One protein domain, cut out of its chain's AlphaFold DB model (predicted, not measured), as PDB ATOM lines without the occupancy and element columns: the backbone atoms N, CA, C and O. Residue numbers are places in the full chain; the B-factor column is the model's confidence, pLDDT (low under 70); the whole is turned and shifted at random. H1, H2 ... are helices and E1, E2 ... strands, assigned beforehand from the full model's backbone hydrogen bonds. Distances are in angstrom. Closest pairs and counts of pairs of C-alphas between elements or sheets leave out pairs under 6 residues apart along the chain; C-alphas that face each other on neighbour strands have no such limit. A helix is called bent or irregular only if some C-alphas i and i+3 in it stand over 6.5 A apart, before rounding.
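What this domain is: This is residues 12 to 130 of the 285 residues of an uncharacterized protein of Acidovorax soli (UniProt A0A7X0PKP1). Three helices, H5, H6 and H7, form a triangular group on one side of the domain, H2 and short H3 lie on the other, and the short H4 sits in the middle between them. A small hairpin of strands, E1 and E2, lies at one end of the long axis, and H1 lies at the other, where residues 16 to 22 stick out. The printed part has 119 residues with seven named helices and two named strands in the order H1 H2 H3 H4 H5 E1 E2 H6 H7; the two strands make an antiparallel sheet, and the class is mostly helix. The whole is compact, with a radius of gyration of the C-alphas of 15.3 A and spans of 48 by 36 by 20 A.

Where its parts are: H1, residues 12 to 20, begins at C-alpha 12 (68.179, 122.649, 44.924) and is 12.1 A long. H2, residues 29 to 41, is 18.1 A long. H3, residues 50 to 53, and H4, residues 56 to 59, are short. H5, residues 65 to 75, is 15.3 A long. E1 is residues 77 to 79 and E2 residues 86 to 88. H6, residues 90 to 106, begins at C-alpha 90 (68.978, 135.470, 78.369) and is 25.3 A long. It has a kink of 32 degrees near residue 99 and is irregular, but only just: C-alphas 96 and 99 are 6.9 A apart. H7, residues 116 to 125, is 14.2 A long and ends at C-alpha 125 (73.808, 142.187, 65.385).

How they stand to each other: H1 touches no helix but is near H2, with 5 pairs of C-alphas within 10 A. H2 touches H3, closest at the C-alphas of Leu 35 and Ile 52, 6.7 A apart. With residues 35 to 39 alone H2 touches H4, closest at the C-alphas of Phe 39 and Trp 59, 5.2 A. H4 only just touches H5, with 3 pairs of C-alphas within 8 A, the closest being Leu 57 and Trp 68, 6.8 A. H4 also only just touches H6, at residues 97 to 100 of H6 alone, with 3 pairs, the closest being the C-alphas of Leu 57 and Phe 100, 7.3 A. E1 and E2 form an antiparallel hairpin, with N 78 and O 87 at 3.0 A and N 87 and O 78 at 2.8 A, within hydrogen-bond range. H6 touches H5 with residues 92 to 97 alone, opposite ways at a steep tilt of 47 degrees, closest at the C-alphas of Ile 72 and Gly 93, 4.8 A. H6 and H7 form a helical hairpin, opposite ways at a shallow tilt of 33 degrees, only just short of steep; H6 touches H7 with residues 101 to 105 alone, and the closest C-alphas are those of Leu 101 and Ile 123, 7.1 A. H5 and H7 only just touch, with 3 pairs, closest at the C-alphas of Glu 65 and Leu 122, 6.0 A. Every O i to N i+4 pair is within hydrogen-bond range in H1, H2, H5 and H7, and 9 of 13 are in H6; H3 and H4 are too short for such a pair.

The domain as a whole: The C-alphas of Gln 20 and Thr 83 are the two farthest apart, 48.1 A. The printed part has no cut and no long link. The mean pLDDT of the printed part is 79.4, and residues 106 to 114 and 129 to 130 are under 70.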
ATOM      1  N   GLN A  12      68.359 124.041  45.319       80.75
ATOM      2  CA  GLN A  12      68.179 122.649  44.924       80.75
ATOM      3  C   GLN A  12      69.482 122.076  44.358       80.75
ATOM      4  O   GLN A  12      69.895 121.019  44.814       80.75
ATOM      5  N   ASP A  13      70.186 122.816  43.496       73.31
ATOM      6  CA  ASP A  13      71.482 122.379  42.953       73.31
ATOM      7  C   ASP A  13      72.515 122.147  44.061       73.31
ATOM      8  O   ASP A  13      73.298 121.200  44.008       73.31
ATOM      9  N   LEU A  14      72.520 123.003  45.088       72.44
ATOM     10  CA  LEU A  14      73.391 122.802  46.240       72.44
ATOM     11  C   LEU A  14      73.005 121.548  47.028       72.44
ATOM     12  O   LEU A  14      73.880 120.752  47.351       72.44
ATOM     13  N   TRP A  15      71.719 121.368  47.335       82.69
ATOM     14  CA  TRP A  15      71.249 120.181  48.048       82.69
ATOM     15  C   TRP A  15      71.604 118.894  47.295       82.69
ATOM     16  O   TRP A  15      72.140 117.965  47.892       82.69
ATOM     17  N   ASP A  16      71.387 118.875  45.980       81.06
ATOM     18  CA  ASP A  16      71.680 117.724  45.125       81.06
ATOM     19  C   ASP A  16      73.178 117.404  45.110       81.06
ATOM     20  O   ASP A  16      73.557 116.236  45.154       81.06
ATOM     21  N   ARG A  17      74.047 118.424  45.101       74.31
ATOM     22  CA  ARG A  17      75.501 118.228  45.211       74.31
ATOM     23  C   ARG A  17      75.895 117.606  46.549       74.31
ATOM     24  O   ARG A  17      76.724 116.705  46.549       74.31
ATOM     25  N   LEU A  18      75.280 118.039  47.650       78.25
ATOM     26  CA  LEU A  18      75.517 117.459  48.979       78.25
ATOM     27  C   LEU A  18      75.041 116.005  49.065       78.25
ATOM     28  O   LEU A  18      75.698 115.177  49.693       78.25
ATOM     29  N   GLU A  19      73.918 115.672  48.429       84.06
ATOM     30  CA  GLU A  19      73.444 114.286  48.357       84.06
ATOM     31  C   GLU A  19      74.355 113.414  47.486       84.06
ATOM     32  O   GLU A  19      74.709 112.314  47.894       84.06
ATOM     33  N   GLN A  20      74.789 113.908  46.322       79.38
ATOM     34  CA  GLN A  20      75.710 113.190  45.426       79.38
ATOM     35  C   GLN A  20      77.090 112.943  46.045       79.38
ATOM     36  O   GLN A  20      77.796 112.023  45.637       79.38
ATOM     37  N   ALA A  21      77.469 113.777  47.004       75.38
ATOM     38  CA  ALA A  21      78.703 113.694  47.760       75.38
ATOM     39  C   ALA A  21      78.665 112.746  48.962       75.38
ATOM     40  O   ALA A  21      79.654 112.653  49.688       75.38
ATOM     41  N   ASP A  22      77.514 112.124  49.233       80.75
ATOM     42  CA  ASP A  22      77.248 111.404  50.479       80.75
ATOM     43  C   ASP A  22      77.500 112.266  51.734       80.75
ATOM     44  O   ASP A  22      77.792 111.751  52.813       80.75
ATOM     45  N   TYR A  23      77.328 113.595  51.639       78.75
ATOM     46  CA  TYR A  23      77.582 114.515  52.754       78.75
ATOM     47  C   TYR A  23      76.743 114.182  53.993       78.75
ATOM     48  O   TYR A  23      77.116 114.545  55.103       78.75
ATOM     49  N   PHE A  24      75.596 113.527  53.809       84.88
ATOM     50  CA  PHE A  24      74.624 113.201  54.852       84.88
ATOM     51  C   PHE A  24      74.711 111.763  55.367       84.88
ATOM     52  O   PHE A  24      73.770 111.308  56.017       84.88
ATOM     53  N   ASP A  25      75.798 111.038  55.105       83.62
ATOM     54  CA  ASP A  25      75.996 109.658  55.579       83.62
ATOM     55  C   ASP A  25      75.862 109.497  57.111       83.62
ATOM     56  O   ASP A  25      75.491 108.436  57.616       83.62
ATOM     57  N   TRP A  26      76.082 110.582  57.853       83.94
ATOM     58  CA  TRP A  26      75.912 110.690  59.299       83.94
ATOM     59  C   TRP A  26      74.456 110.880  59.760       83.94
ATOM     60  O   TRP A  26      74.194 110.792  60.962       83.94
ATOM     61  N   CYS A  27      73.507 111.153  58.857       83.50
ATOM     62  CA  CYS A  27      72.087 111.349  59.169       83.50
ATOM     63  C   CYS A  27      71.273 110.063  59.002       83.50
ATOM     64  O   CYS A  27      71.341 109.370  57.986       83.50
ATOM     65  N   ARG A  28      70.355 109.807  59.938       88.25
ATOM     66  CA  ARG A  28      69.258 108.860  59.700       88.25
ATOM     67  C   ARG A  28      68.274 109.447  58.687       88.25
ATOM     68  O   ARG A  28      68.121 110.660  58.577       88.25
ATOM     69  N   LYS A  29      67.519 108.585  58.003       86.56
ATOM     70  CA  LYS A  29      66.555 108.997  56.964       86.56
ATOM     71  C   LYS A  29      65.539 110.051  57.437       86.56
ATOM     72  O   LYS A  29      65.276 111.014  56.721       86.56
ATOM     73  N   GLU A  30      64.985 109.885  58.638       84.25
ATOM     74  CA  GLU A  30      64.037 110.856  59.205       84.25
ATOM     75  C   GLU A  30      64.718 112.178  59.591       84.25
ATOM     76  O   GLU A  30      64.130 113.244  59.428       84.25
ATOM     77  N   GLU A  31      65.980 112.132  60.030       86.31
ATOM     78  CA  GLU A  31      66.770 113.327  60.350       86.31
ATOM     79  C   GLU A  31      67.102 114.116  59.083       86.31
ATOM     80  O   GLU A  31      66.925 115.331  59.049       86.31
ATOM     81  N   LEU A  32      67.480 113.419  58.008       87.69
ATOM     82  CA  LEU A  32      67.719 114.017  56.697       87.69
ATOM     83  C   LEU A  32      66.459 114.701  56.154       87.69
ATOM     84  O   LEU A  32      66.533 115.810  55.630       87.69
ATOM     85  N   LYS A  33      65.282 114.089  56.327       86.81
ATOM     86  CA  LYS A  33      64.005 114.689  55.918       86.81
ATOM     87  C   LYS A  33      63.717 115.990  56.671       86.81
ATOM     88  O   LYS A  33      63.309 116.973  56.052       86.81
ATOM     89  N   GLN A  34      63.937 116.012  57.986       84.69
ATOM     90  CA  GLN A  34      63.774 117.228  58.786       84.69
ATOM     91  C   GLN A  34      64.833 118.287  58.437       84.69
ATOM     92  O   GLN A  34      64.503 119.466  58.339       84.69
ATOM     93  N   LEU A  35      66.085 117.884  58.194       85.31
ATOM     94  CA  LEU A  35      67.169 118.774  57.773       85.31
ATOM     95  C   LEU A  35      66.875 119.404  56.411       85.31
ATOM     96  O   LEU A  35      67.080 120.600  56.226       85.31
ATOM     97  N   ARG A  36      66.315 118.619  55.487       87.56
ATOM     98  CA  ARG A  36      65.831 119.097  54.194       87.56
ATOM     99  C   ARG A  36      64.708 120.113  54.376       87.56
ATOM    100  O   ARG A  36      64.763 121.189  53.795       87.56
ATOM    101  N   ALA A  37      63.707 119.811  55.202       86.00
ATOM    102  CA  ALA A  37      62.624 120.754  55.483       86.00
ATOM    103  C   ALA A  37      63.155 122.064  56.090       86.00
ATOM    104  O   ALA A  37      62.799 123.140  55.623       86.00
ATOM    105  N   LEU A  38      64.077 121.990  57.055       83.44
ATOM    106  CA  LEU A  38      64.770 123.160  57.599       83.44
ATOM    107  C   LEU A  38      65.491 123.949  56.494       83.44
ATOM    108  O   LEU A  38      65.344 125.167  56.424       83.44
ATOM    109  N   PHE A  39      66.221 123.261  55.618       82.50
ATOM    110  CA  PHE A  39      67.005 123.879  54.552       82.50
ATOM    111  C   PHE A  39      66.158 124.557  53.470       82.50
ATOM    112  O   PHE A  39      66.607 125.525  52.861       82.50
ATOM    113  N   PHE A  40      64.940 124.097  53.207       82.75
ATOM    114  CA  PHE A  40      64.080 124.725  52.198       82.75
ATOM    115  C   PHE A  40      63.035 125.674  52.791       82.75
ATOM    116  O   PHE A  40      62.690 126.665  52.152       82.75
ATOM    117  N   GLU A  41      62.543 125.409  54.001       82.00
ATOM    118  CA  GLU A  41      61.423 126.147  54.598       82.00
ATOM    119  C   GLU A  41      61.838 127.108  55.718       82.00
ATOM    120  O   GLU A  41      61.116 128.068  55.980       82.00
ATOM    121  N   GLY A  42      62.958 126.863  56.405       74.44
ATOM    122  CA  GLY A  42      63.501 127.760  57.437       74.44
ATOM    123  C   GLY A  42      62.621 128.009  58.654       74.44
ATOM    124  O   GLY A  42      62.839 128.975  59.384       74.44
ATOM    125  N   LYS A  43      61.609 127.174  58.892       78.44
ATOM    126  CA  LYS A  43      60.695 127.363  60.023       78.44
ATOM    127  C   LYS A  43      61.406 127.077  61.346       78.44
ATOM    128  O   LYS A  43      61.955 125.997  61.553       78.44
ATOM    129  N   VAL A  44      61.341 128.047  62.257       74.00
ATOM    130  CA  VAL A  44      61.712 127.874  63.665       74.00
ATOM    131  C   VAL A  44      60.690 126.938  64.301       74.00
ATOM    132  O   VAL A  44      59.502 127.245  64.334       74.00
ATOM    133  N   VAL A  45      61.151 125.800  64.810       75.38
ATOM    134  CA  VAL A  45      60.331 124.901  65.629       75.38
ATOM    135  C   VAL A  45      60.628 125.208  67.095       75.38
ATOM    136  O   VAL A  45      61.795 125.339  67.476       75.38
ATOM    137  N   GLU A  46      59.589 125.339  67.920       71.06
ATOM    138  CA  GLU A  46      59.740 125.680  69.342       71.06
ATOM    139  C   GLU A  46      60.474 124.581  70.114       71.06
ATOM    140  O   GLU A  46      61.430 124.874  70.824       71.06
ATOM    141  N   SER A  47      60.113 123.313  69.899       76.62
ATOM    142  CA  SER A  47      60.754 122.147  70.527       76.62
ATOM    143  C   SER A  47      61.261 121.153  69.474       76.62
ATOM    144  O   SER A  47      60.668 120.088  69.311       76.62
ATOM    145  N   PRO A  48      62.308 121.491  68.700       77.25
ATOM    146  CA  PRO A  48      62.860 120.563  67.731       77.25
ATOM    147  C   PRO A  48      63.691 119.493  68.431       77.25
ATOM    148  O   PRO A  48      64.271 119.726  69.498       77.25
ATOM    149  N   ASP A  49      63.847 118.358  67.758       77.25
ATOM    150  CA  ASP A  49      64.854 117.374  68.126       77.25
ATOM    151  C   ASP A  49      66.232 118.048  68.262       77.25
ATOM    152  O   ASP A  49      66.579 118.980  67.522       77.25
ATOM    153  N   LYS A  50      67.048 117.565  69.209       78.25
ATOM    154  CA  LYS A  50      68.354 118.163  69.549       78.25
ATOM    155  C   LYS A  50      69.240 118.387  68.315       78.25
ATOM    156  O   LYS A  50      69.967 119.375  68.264       78.25
ATOM    157  N   PHE A  51      69.164 117.505  67.318       78.88
ATOM    158  CA  PHE A  51      69.951 117.641  66.093       78.88
ATOM    159  C   PHE A  51      69.503 118.837  65.233       78.88
ATOM    160  O   PHE A  51      70.356 119.612  64.804       78.88
ATOM    161  N   ILE A  52      68.193 119.052  65.039       80.44
ATOM    162  CA  ILE A  52      67.666 120.222  64.317       80.44
ATOM    163  C   ILE A  52      67.999 121.496  65.072       80.44
ATOM    164  O   ILE A  52      68.442 122.461  64.451       80.44
ATOM    165  N   ARG A  53      67.880 121.486  66.408       79.31
ATOM    166  CA  ARG A  53      68.284 122.626  67.243       79.31
ATOM    167  C   ARG A  53      69.705 123.082  66.903       79.31
ATOM    168  O   ARG A  53      69.922 124.273  66.726       79.31
ATOM    169  N   CYS A  54      70.648 122.151  66.760       74.38
ATOM    170  CA  CYS A  54      72.041 122.461  66.438       74.38
ATOM    171  C   CYS A  54      72.299 122.848  64.967       74.38
ATOM    172  O   CYS A  54      73.409 123.249  64.645       74.38
ATOM    173  N   ARG A  55      71.332 122.705  64.055       78.06
ATOM    174  CA  ARG A  55      71.495 123.050  62.627       78.06
ATOM    175  C   ARG A  55      70.665 124.254  62.200       78.06
ATOM    176  O   ARG A  55      70.976 124.869  61.185       78.06
ATOM    177  N   GLN A  56      69.649 124.599  62.986       77.31
ATOM    178  CA  GLN A  56      68.632 125.593  62.669       77.31
ATOM    179  C   GLN A  56      69.211 126.932  62.205       77.31
ATOM    180  O   GLN A  56      68.776 127.453  61.185       77.31
ATOM    181  N   LEU A  57      70.215 127.447  62.919       76.81
ATOM    182  CA  LEU A  57      70.788 128.760  62.636       76.81
ATOM    183  C   LEU A  57      71.635 128.804  61.368       76.81
ATOM    184  O   LEU A  57      71.657 129.836  60.729       76.81
ATOM    185  N   ILE A  58      72.302 127.718  60.971       74.44
ATOM    186  CA  ILE A  58      73.187 127.727  59.787       74.44
ATOM    187  C   ILE A  58      72.456 127.244  58.532       74.44
ATOM    188  O   ILE A  58      72.723 127.709  57.430       74.44
ATOM    189  N   TRP A  59      71.534 126.292  58.680       76.25
ATOM    190  CA  TRP A  59      70.930 125.607  57.535       76.25
ATOM    191  C   TRP A  59      69.633 126.253  57.062       76.25
ATOM    192  O   TRP A  59      69.223 126.018  55.926       76.25
ATOM    193  N   SER A  60      68.993 127.072  57.899       77.88
ATOM    194  CA  SER A  60      67.794 127.811  57.512       77.88
ATOM    195  C   SER A  60      68.070 128.709  56.290       77.88
ATOM    196  O   SER A  60      69.109 129.361  56.248       77.88
ATOM    197  N   PRO A  61      67.163 128.795  55.296       73.12
ATOM    198  CA  PRO A  61      67.193 129.833  54.264       73.12
ATOM    199  C   PRO A  61      66.905 131.229  54.828       73.12
ATOM    200  O   PRO A  61      67.183 132.228  54.172       73.12
ATOM    201  N   LEU A  62      66.310 131.313  56.020       77.62
ATOM    202  CA  LEU A  62      65.984 132.570  56.679       77.62
ATOM    203  C   LEU A  62      67.167 132.958  57.562       77.62
ATOM    204  O   LEU A  62      67.206 132.627  58.737       77.62
ATOM    205  N   GLN A  63      68.153 133.624  56.977       75.75
ATOM    206  CA  GLN A  63      69.399 134.002  57.655       75.75
ATOM    207  C   GLN A  63      69.428 135.467  58.126       75.75
ATOM    208  O   GLN A  63      70.451 135.962  58.584       75.75
ATOM    209  N   GLY A  64      68.299 136.174  58.034       76.31
ATOM    210  CA  GLY A  64      68.183 137.553  58.505       76.31
ATOM    211  C   GLY A  64      68.055 137.669  60.027       76.31
ATOM    212  O   GLY A  64      67.671 136.720  60.716       76.31
ATOM    213  N   GLU A  65      68.286 138.883  60.529       82.88
ATOM    214  CA  GLU A  65      68.202 139.246  61.952       82.88
ATOM    215  C   GLU A  65      66.912 138.745  62.623       82.88
ATOM    216  O   GLU A  65      66.961 138.136  63.688       82.88
ATOM    217  N   ALA A  66      65.756 138.906  61.968       83.75
ATOM    218  CA  ALA A  66      64.463 138.487  62.513       83.75
ATOM    219  C   ALA A  66      64.375 136.974  62.797       83.75
ATOM    220  O   ALA A  66      63.783 136.563  63.797       83.75
ATOM    221  N   HIS A  67      64.970 136.132  61.942       82.50
ATOM    222  CA  HIS A  67      64.989 134.686  62.167       82.50
ATOM    223  C   HIS A  67      65.917 134.320  63.324       82.50
ATOM    224  O   HIS A  67      65.546 133.520  64.182       82.50
ATOM    225  N   TRP A  68      67.098 134.934  63.367       85.81
ATOM    226  CA  TRP A  68      68.057 134.736  64.448       85.81
ATOM    227  C   TRP A  68      67.483 135.171  65.793       85.81
ATOM    228  O   TRP A  68      67.550 134.405  66.751       85.81
ATOM    229  N   GLN A  69      66.821 136.327  65.851       87.69
ATOM    230  CA  GLN A  69      66.121 136.795  67.044       87.69
ATOM    231  C   GLN A  69      65.035 135.805  67.488       87.69
ATOM    232  O   GLN A  69      64.962 135.467  68.668       87.69
ATOM    233  N   ALA A  70      64.219 135.296  66.557       87.00
ATOM    234  CA  ALA A  70      63.182 134.311  66.872       87.00
ATOM    235  C   ALA A  70      63.773 132.987  67.388       87.00
ATOM    236  O   ALA A  70      63.259 132.404  68.342       87.00
ATOM    237  N   ALA A  71      64.865 132.515  66.783       86.62
ATOM    238  CA  ALA A  71      65.554 131.310  67.215       86.62
ATOM    239  C   ALA A  71      66.207 131.492  68.592       86.62
ATOM    240  O   ALA A  71      66.043 130.624  69.442       86.62
ATOM    241  N   ILE A  72      66.893 132.611  68.839       87.94
ATOM    242  CA  ILE A  72      67.492 132.935  70.141       87.94
ATOM    243  C   ILE A  72      66.408 132.998  71.216       87.94
ATOM    244  O   ILE A  72      66.532 132.319  72.232       87.94
ATOM    245  N   GLU A  73      65.308 133.716  70.978       88.56
ATOM    246  CA  GLU A  73      64.212 133.833  71.947       88.56
ATOM    247  C   GLU A  73      63.567 132.471  72.253       88.56
ATOM    248  O   GLU A  73      63.334 132.137  73.416       88.56
ATOM    249  N   ALA A  74      63.376 131.621  71.241       85.50
ATOM    250  CA  ALA A  74      62.890 130.252  71.432       85.50
ATOM    251  C   ALA A  74      63.869 129.352  72.216       85.50
ATOM    252  O   ALA A  74      63.486 128.265  72.652       85.50
ATOM    253  N   ARG A  75      65.138 129.747  72.377       88.31
ATOM    254  CA  ARG A  75      66.155 129.029  73.175       88.31
ATOM    255  C   ARG A  75      66.490 129.713  74.493       88.31
ATOM    256  O   ARG A  75      67.135 129.088  75.332       88.31
ATOM    257  N   SER A  76      66.000 130.930  74.700       89.12
ATOM    258  CA  SER A  76      66.008 131.600  75.996       89.12
ATOM    259  C   SER A  76      65.025 130.966  76.982       89.12
ATOM    260  O   SER A  76      65.114 131.242  78.167       89.12
ATOM    261  N   HIS A  77      64.095 130.124  76.531       86.75
ATOM    262  CA  HIS A  77      63.107 129.485  77.398       86.75
ATOM    263  C   HIS A  77      63.453 128.015  77.663       86.75
ATOM    264  O   HIS A  77      63.769 127.265  76.737       86.75
ATOM    265  N   PHE A  78      63.362 127.586  78.920       84.38
ATOM    266  CA  PHE A  78      63.499 126.185  79.326       84.38
ATOM    267  C   PHE A  78      62.512 125.849  80.447       84.38
ATOM    268  O   PHE A  78      62.003 126.742  81.120       84.38
ATOM    269  N   ARG A  79      62.212 124.559  80.623       84.75
ATOM    270  CA  ARG A  79      61.420 124.096  81.767       84.75
ATOM    271  C   ARG A  79      62.332 123.901  82.963       84.75
ATOM    272  O   ARG A  79      63.325 123.180  82.852       84.75
ATOM    273  N   ASP A  80      61.995 124.548  84.066       83.50
ATOM    274  CA  ASP A  80      62.647 124.321  85.344       83.50
ATOM    275  C   ASP A  80      62.431 122.864  85.774       83.50
ATOM    276  O   ASP A  80      61.311 122.355  85.737       83.50
ATOM    277  N   SER A  81      63.510 122.169  86.131       86.31
ATOM    278  CA  SER A  81      63.453 120.743  86.467       86.31
ATOM    279  C   SER A  81      62.811 120.450  87.822       86.31
ATOM    280  O   SER A  81      62.478 119.298  88.093       86.31
ATOM    281  N   GLU A  82      62.690 121.453  88.690       88.25
ATOM    282  CA  GLU A  82      62.093 121.328  90.019       88.25
ATOM    283  C   GLU A  82      60.629 121.772  90.018       88.25
ATOM    284  O   GLU A  82      59.793 121.125  90.652       88.25
ATOM    285  N   THR A  83      60.303 122.853  89.304       87.38
ATOM    286  CA  THR A  83      58.955 123.445  89.313       87.38
ATOM    287  C   THR A  83      58.121 123.128  88.073       87.38
ATOM    288  O   THR A  83      56.918 123.382  88.083       87.38
ATOM    289  N   GLU A  84      58.723 122.571  87.011       86.62
ATOM    290  CA  GLU A  84      58.115 122.345  85.683       86.62
ATOM    291  C   GLU A  84      57.632 123.632  84.976       86.62
ATOM    292  O   GLU A  84      57.044 123.583  83.882       86.62
ATOM    293  N   GLU A  85      57.896 124.800  85.568       86.81
ATOM    294  CA  GLU A  85      57.528 126.103  85.028       86.81
ATOM    295  C   GLU A  85      58.428 126.489  83.854       86.81
ATOM    296  O   GLU A  85      59.598 126.112  83.768       86.81
ATOM    297  N   LEU A  86      57.876 127.265  82.920       85.06
ATOM    298  CA  LEU A  86      58.654 127.816  81.819       85.06
ATOM    299  C   LEU A  86      59.416 129.053  82.308       85.06
ATOM    300  O   LEU A  86      58.811 130.087  82.589       85.06
ATOM    301  N   VAL A  87      60.740 128.955  82.366       88.81
ATOM    302  CA  VAL A  87      61.639 130.029  82.795       88.81
ATOM    303  C   VAL A  87      62.352 130.618  81.583       88.81
ATOM    304  O   VAL A  87      62.776 129.893  80.681       88.81
ATOM    305  N   ARG A  88      62.500 131.946  81.565       90.44
ATOM    306  CA  ARG A  88      63.294 132.675  80.567       90.44
ATOM    307  C   ARG A  88      64.675 133.023  81.133       90.44
ATOM    308  O   ARG A  88      64.768 133.664  82.174       90.44
ATOM    309  N   SER A  89      65.734 132.669  80.412       89.06
ATOM    310  CA  SER A  89      67.127 133.040  80.663       89.06
ATOM    311  C   SER A  89      67.780 133.589  79.398       89.06
ATOM    312  O   SER A  89      67.910 132.902  78.384       89.06
ATOM    313  N   GLU A  90      68.245 134.835  79.470       85.38
ATOM    314  CA  GLU A  90      68.978 135.470  78.369       85.38
ATOM    315  C   GLU A  90      70.331 134.802  78.110       85.38
ATOM    316  O   GLU A  90      70.792 134.748  76.970       85.38
ATOM    317  N   GLU A  91      70.952 134.252  79.154       84.38
ATOM    318  CA  GLU A  91      72.209 133.516  79.042       84.38
ATOM    319  C   GLU A  91      72.032 132.243  78.206       84.38
ATOM    320  O   GLU A  91      72.871 131.939  77.361       84.38
ATOM    321  N   SER A  92      70.902 131.541  78.356       84.94
ATOM    322  CA  SER A  92      70.593 130.349  77.555       84.94
ATOM    323  C   SER A  92      70.435 130.660  76.065       84.94
ATOM    324  O   SER A  92      70.907 129.890  75.224       84.94
ATOM    325  N   GLY A  93      69.824 131.799  75.727       84.81
ATOM    326  CA  GLY A  93      69.726 132.272  74.346       84.81
ATOM    327  C   GLY A  93      71.093 132.624  73.747       84.81
ATOM    328  O   GLY A  93      71.388 132.236  72.616       84.81
ATOM    329  N   ARG A  94      71.964 133.295  74.513       80.38
ATOM    330  CA  ARG A  94      73.330 133.645  74.073       80.38
ATOM    331  C   ARG A  94      74.208 132.413  73.880       80.38
ATOM    332  O   ARG A  94      74.744 132.216  72.795       80.38
ATOM    333  N   ALA A  95      74.241 131.521  74.869       82.19
ATOM    334  CA  ALA A  95      74.997 130.272  74.799       82.19
ATOM    335  C   ALA A  95      74.561 129.376  73.625       82.19
ATOM    336  O   ALA A  95      75.336 128.548  73.148       82.19
ATOM    337  N   PHE A  96      73.321 129.531  73.147       83.62
ATOM    338  CA  PHE A  96      72.856 128.874  71.933       83.62
ATOM    339  C   PHE A  96      73.455 129.478  70.658       83.62
ATOM    340  O   PHE A  96      73.821 128.712  69.773       83.62
ATOM    341  N   ALA A  97      73.547 130.805  70.544       82.06
ATOM    342  CA  ALA A  97      74.035 131.481  69.341       82.06
ATOM    343  C   ALA A  97      75.569 131.520  69.240       82.06
ATOM    344  O   ALA A  97      76.105 131.421  68.136       82.06
ATOM    345  N   ASP A  98      76.270 131.623  70.373       78.38
ATOM    346  CA  ASP A  98      77.724 131.822  70.429       78.38
ATOM    347  C   ASP A  98      78.536 130.804  69.602       78.38
ATOM    348  O   ASP A  98      79.435 131.227  68.869       78.38
ATOM    349  N   PRO A  99      78.239 129.485  69.619       77.31
ATOM    350  CA  PRO A  99      78.989 128.520  68.812       77.31
ATOM    351  C   PRO A  99      78.859 128.760  67.303       77.31
ATOM    352  O   PRO A  99      79.794 128.486  66.553       77.31
ATOM    353  N   PHE A 100      77.718 129.286  66.856       78.44
ATOM    354  CA  PHE A 100      77.433 129.509  65.438       78.44
ATOM    355  C   PHE A 100      78.070 130.783  64.902       78.44
ATOM    356  O   PHE A 100      78.294 130.890  63.700       78.44
ATOM    357  N   LEU A 101      78.416 131.728  65.778       76.06
ATOM    358  CA  LEU A 101      79.160 132.915  65.380       76.06
ATOM    359  C   LEU A 101      80.525 132.530  64.798       76.06
ATOM    360  O   LEU A 101      80.923 133.083  63.782       76.06
ATOM    361  N   HIS A 102      81.212 131.535  65.363       72.69
ATOM    362  CA  HIS A 102      82.464 131.038  64.786       72.69
ATOM    363  C   HIS A 102      82.278 130.487  63.362       72.69
ATOM    364  O   HIS A 102      83.096 130.760  62.484       72.69
ATOM    365  N   ASP A 103      81.194 129.754  63.116       74.81
ATOM    366  CA  ASP A 103      80.884 129.211  61.791       74.81
ATOM    367  C   ASP A 103      80.528 130.313  60.780       74.81
ATOM    368  O   ASP A 103      80.942 130.225  59.627       74.81
ATOM    369  N   LEU A 104      79.821 131.369  61.207       75.44
ATOM    370  CA  LEU A 104      79.585 132.566  60.387       75.44
ATOM    371  C   LEU A 104      80.906 133.269  60.047       75.44
ATOM    372  O   LEU A 104      81.163 133.650  58.915       75.44
ATOM    373  N   LEU A 105      81.798 133.401  61.021       72.81
ATOM    374  CA  LEU A 105      83.066 134.104  60.847       72.81
ATOM    375  C   LEU A 105      84.085 133.354  59.979       72.81
ATOM    376  O   LEU A 105      84.923 133.990  59.341       72.81
ATOM    377  N   SER A 106      84.046 132.021  59.995       66.88
ATOM    378  CA  SER A 106      85.011 131.147  59.310       66.88
ATOM    379  C   SER A 106      84.563 130.696  57.924       66.88
ATOM    380  O   SER A 106      85.343 130.085  57.199       66.88
ATOM    381  N   ARG A 107      83.311 130.960  57.541       67.38
ATOM    382  CA  ARG A 107      82.762 130.504  56.265       67.38
ATOM    383  C   ARG A 107      82.114 131.656  55.539       67.38
ATOM    384  O   ARG A 107      81.306 132.383  56.108       67.38
ATOM    385  N   ASP A 108      82.384 131.762  54.242       63.78
ATOM    386  CA  ASP A 108      81.443 132.489  53.408       63.78
ATOM    387  C   ASP A 108      80.080 131.794  53.531       63.78
ATOM    388  O   ASP A 108      79.998 130.567  53.436       63.78
ATOM    389  N   SER A 109      79.035 132.558  53.838       59.16
ATOM    390  CA  SER A 109      77.670 132.062  54.020       59.16
ATOM    391  C   SER A 109      76.834 132.191  52.745       59.16
ATOM    392  O   SER A 109      75.687 131.734  52.718       59.16
ATOM    393  N   GLN A 110      77.437 132.674  51.651       55.34
ATOM    394  CA  GLN A 110      76.904 132.529  50.297       55.34
ATOM    395  C   GLN A 110      76.470 131.089  49.953       55.34
ATOM    396  O   GLN A 110      75.396 130.931  49.377       55.34
ATOM    397  N   PRO A 111      77.178 130.010  50.354       50.44
ATOM    398  CA  PRO A 111      76.691 128.645  50.175       50.44
ATOM    399  C   PRO A 111      75.336 128.402  50.855       50.44
ATOM    400  O   PRO A 111      74.537 127.627  50.359       50.44
ATOM    401  N   TYR A 112      75.001 129.087  51.947       55.94
ATOM    402  CA  TYR A 112      73.703 128.926  52.615       55.94
ATOM    403  C   TYR A 112      72.627 129.894  52.108       55.94
ATOM    404  O   TYR A 112      71.512 129.896  52.637       55.94
ATOM    405  N   GLY A 113      72.912 130.670  51.056       56.03
ATOM    406  CA  GLY A 113      71.968 131.618  50.466       56.03
ATOM    407  C   GLY A 113      71.964 133.002  51.118       56.03
ATOM    408  O   GLY A 113      71.063 133.780  50.823       56.03
ATOM    409  N   LEU A 114      72.921 133.304  52.002       68.50
ATOM    410  CA  LEU A 114      73.026 134.618  52.633       68.50
ATOM    411  C   LEU A 114      73.864 135.553  51.757       68.50
ATOM    412  O   LEU A 114      74.999 135.229  51.401       68.50
ATOM    413  N   ALA A 115      73.316 136.716  51.406       73.12
ATOM    414  CA  ALA A 115      74.097 137.756  50.752       73.12
ATOM    415  C   ALA A 115      75.186 138.270  51.707       73.12
ATOM    416  O   ALA A 115      74.988 138.331  52.921       73.12
ATOM    417  N   VAL A 116      76.338 138.678  51.170       75.56
ATOM    418  CA  VAL A 116      77.469 139.111  52.009       75.56
ATOM    419  C   VAL A 116      77.095 140.281  52.922       75.56
ATOM    420  O   VAL A 116      77.484 140.293  54.086       75.56
ATOM    421  N   ASP A 117      76.316 141.242  52.429       78.19
ATOM    422  CA  ASP A 117      75.919 142.408  53.223       78.19
ATOM    423  C   ASP A 117      75.027 142.013  54.414       78.19
ATOM    424  O   ASP A 117      75.230 142.495  55.531       78.19
ATOM    425  N   ASP A 118      74.109 141.066  54.209       76.81
ATOM    426  CA  ASP A 118      73.279 140.510  55.280       76.81
ATOM    427  C   ASP A 118      74.126 139.709  56.282       76.81
ATOM    428  O   ASP A 118      73.889 139.758  57.489       76.81
ATOM    429  N   HIS A 119      75.165 139.018  55.804       77.81
ATOM    430  CA  HIS A 119      76.118 138.315  56.659       77.81
ATOM    431  C   HIS A 119      76.887 139.272  57.581       77.81
ATOM    432  O   HIS A 119      77.019 139.024  58.782       77.81
ATOM    433  N   VAL A 120      77.354 140.401  57.041       79.50
ATOM    434  CA  VAL A 120      78.020 141.450  57.824       79.50
ATOM    435  C   VAL A 120      77.063 142.056  58.852       79.50
ATOM    436  O   VAL A 120      77.450 142.252  60.008       79.50
ATOM    437  N   ALA A 121      75.818 142.337  58.459       81.12
ATOM    438  CA  ALA A 121      74.797 142.859  59.364       81.12
ATOM    439  C   ALA A 121      74.520 141.887  60.522       81.12
ATOM    440  O   ALA A 121      74.496 142.302  61.682       81.12
ATOM    441  N   LEU A 122      74.407 140.592  60.221       82.44
ATOM    442  CA  LEU A 122      74.160 139.549  61.208       82.44
ATOM    443  C   LEU A 122      75.292 139.431  62.239       82.44
ATOM    444  O   LEU A 122      75.030 139.402  63.440       82.44
ATOM    445  N   ILE A 123      76.555 139.417  61.805       81.19
ATOM    446  CA  ILE A 123      77.709 139.346  62.719       81.19
ATOM    447  C   ILE A 123      77.749 140.557  63.665       81.19
ATOM    448  O   ILE A 123      78.044 140.414  64.855       81.19
ATOM    449  N   ARG A 124      77.410 141.752  63.162       80.19
ATOM    450  CA  ARG A 124      77.297 142.965  63.987       80.19
ATOM    451  C   ARG A 124      76.143 142.876  64.979       80.19
ATOM    452  O   ARG A 124      76.331 143.207  66.147       80.19
ATOM    453  N   PHE A 125      74.980 142.401  64.537       83.69
ATOM    454  CA  PHE A 125      73.808 142.187  65.385       83.69
ATOM    455  C   PHE A 125      74.100 141.221  66.542       83.69
ATOM    456  O   PHE A 125      73.780 141.521  67.692       83.69
ATOM    457  N   LEU A 126      74.806 140.118  66.271       78.94
ATOM    458  CA  LEU A 126      75.254 139.154  67.289       78.94
ATOM    459  C   LEU A 126      76.307 139.728  68.252       78.94
ATOM    460  O   LEU A 126      76.789 139.040  69.155       78.94
ATOM    461  N   GLY A 127      76.657 141.002  68.079       75.00
ATOM    462  CA  GLY A 127      77.506 141.746  68.985       75.00
ATOM    463  C   GLY A 127      78.940 141.255  68.960       75.00
ATOM    464  O   GLY A 127      79.581 141.344  70.001       75.00
ATOM    465  N   PHE A 128      79.433 140.756  67.816       75.94
ATOM    466  CA  PHE A 128      80.786 140.207  67.658       75.94
ATOM    467  C   PHE A 128      81.876 141.075  68.321       75.94
ATOM    468  O   PHE A 128      82.750 140.567  69.016       75.94
ATOM    469  N   GLU A 129      81.763 142.399  68.207       69.50
ATOM    470  CA  GLU A 129      82.689 143.375  68.803       69.50
ATOM    471  C   GLU A 129      82.772 143.331  70.343       69.50
ATOM    472  O   GLU A 129      83.682 143.906  70.931       69.50
ATOM    473  N   ARG A 130      81.827 142.664  71.014       69.88
ATOM    474  CA  ARG A 130      81.739 142.535  72.479       69.88
ATOM    475  C   ARG A 130      82.208 141.170  72.988       69.88
ATOM    476  O   ARG A 130      82.093 140.907  74.185       69.88
TER     477      ARG A 130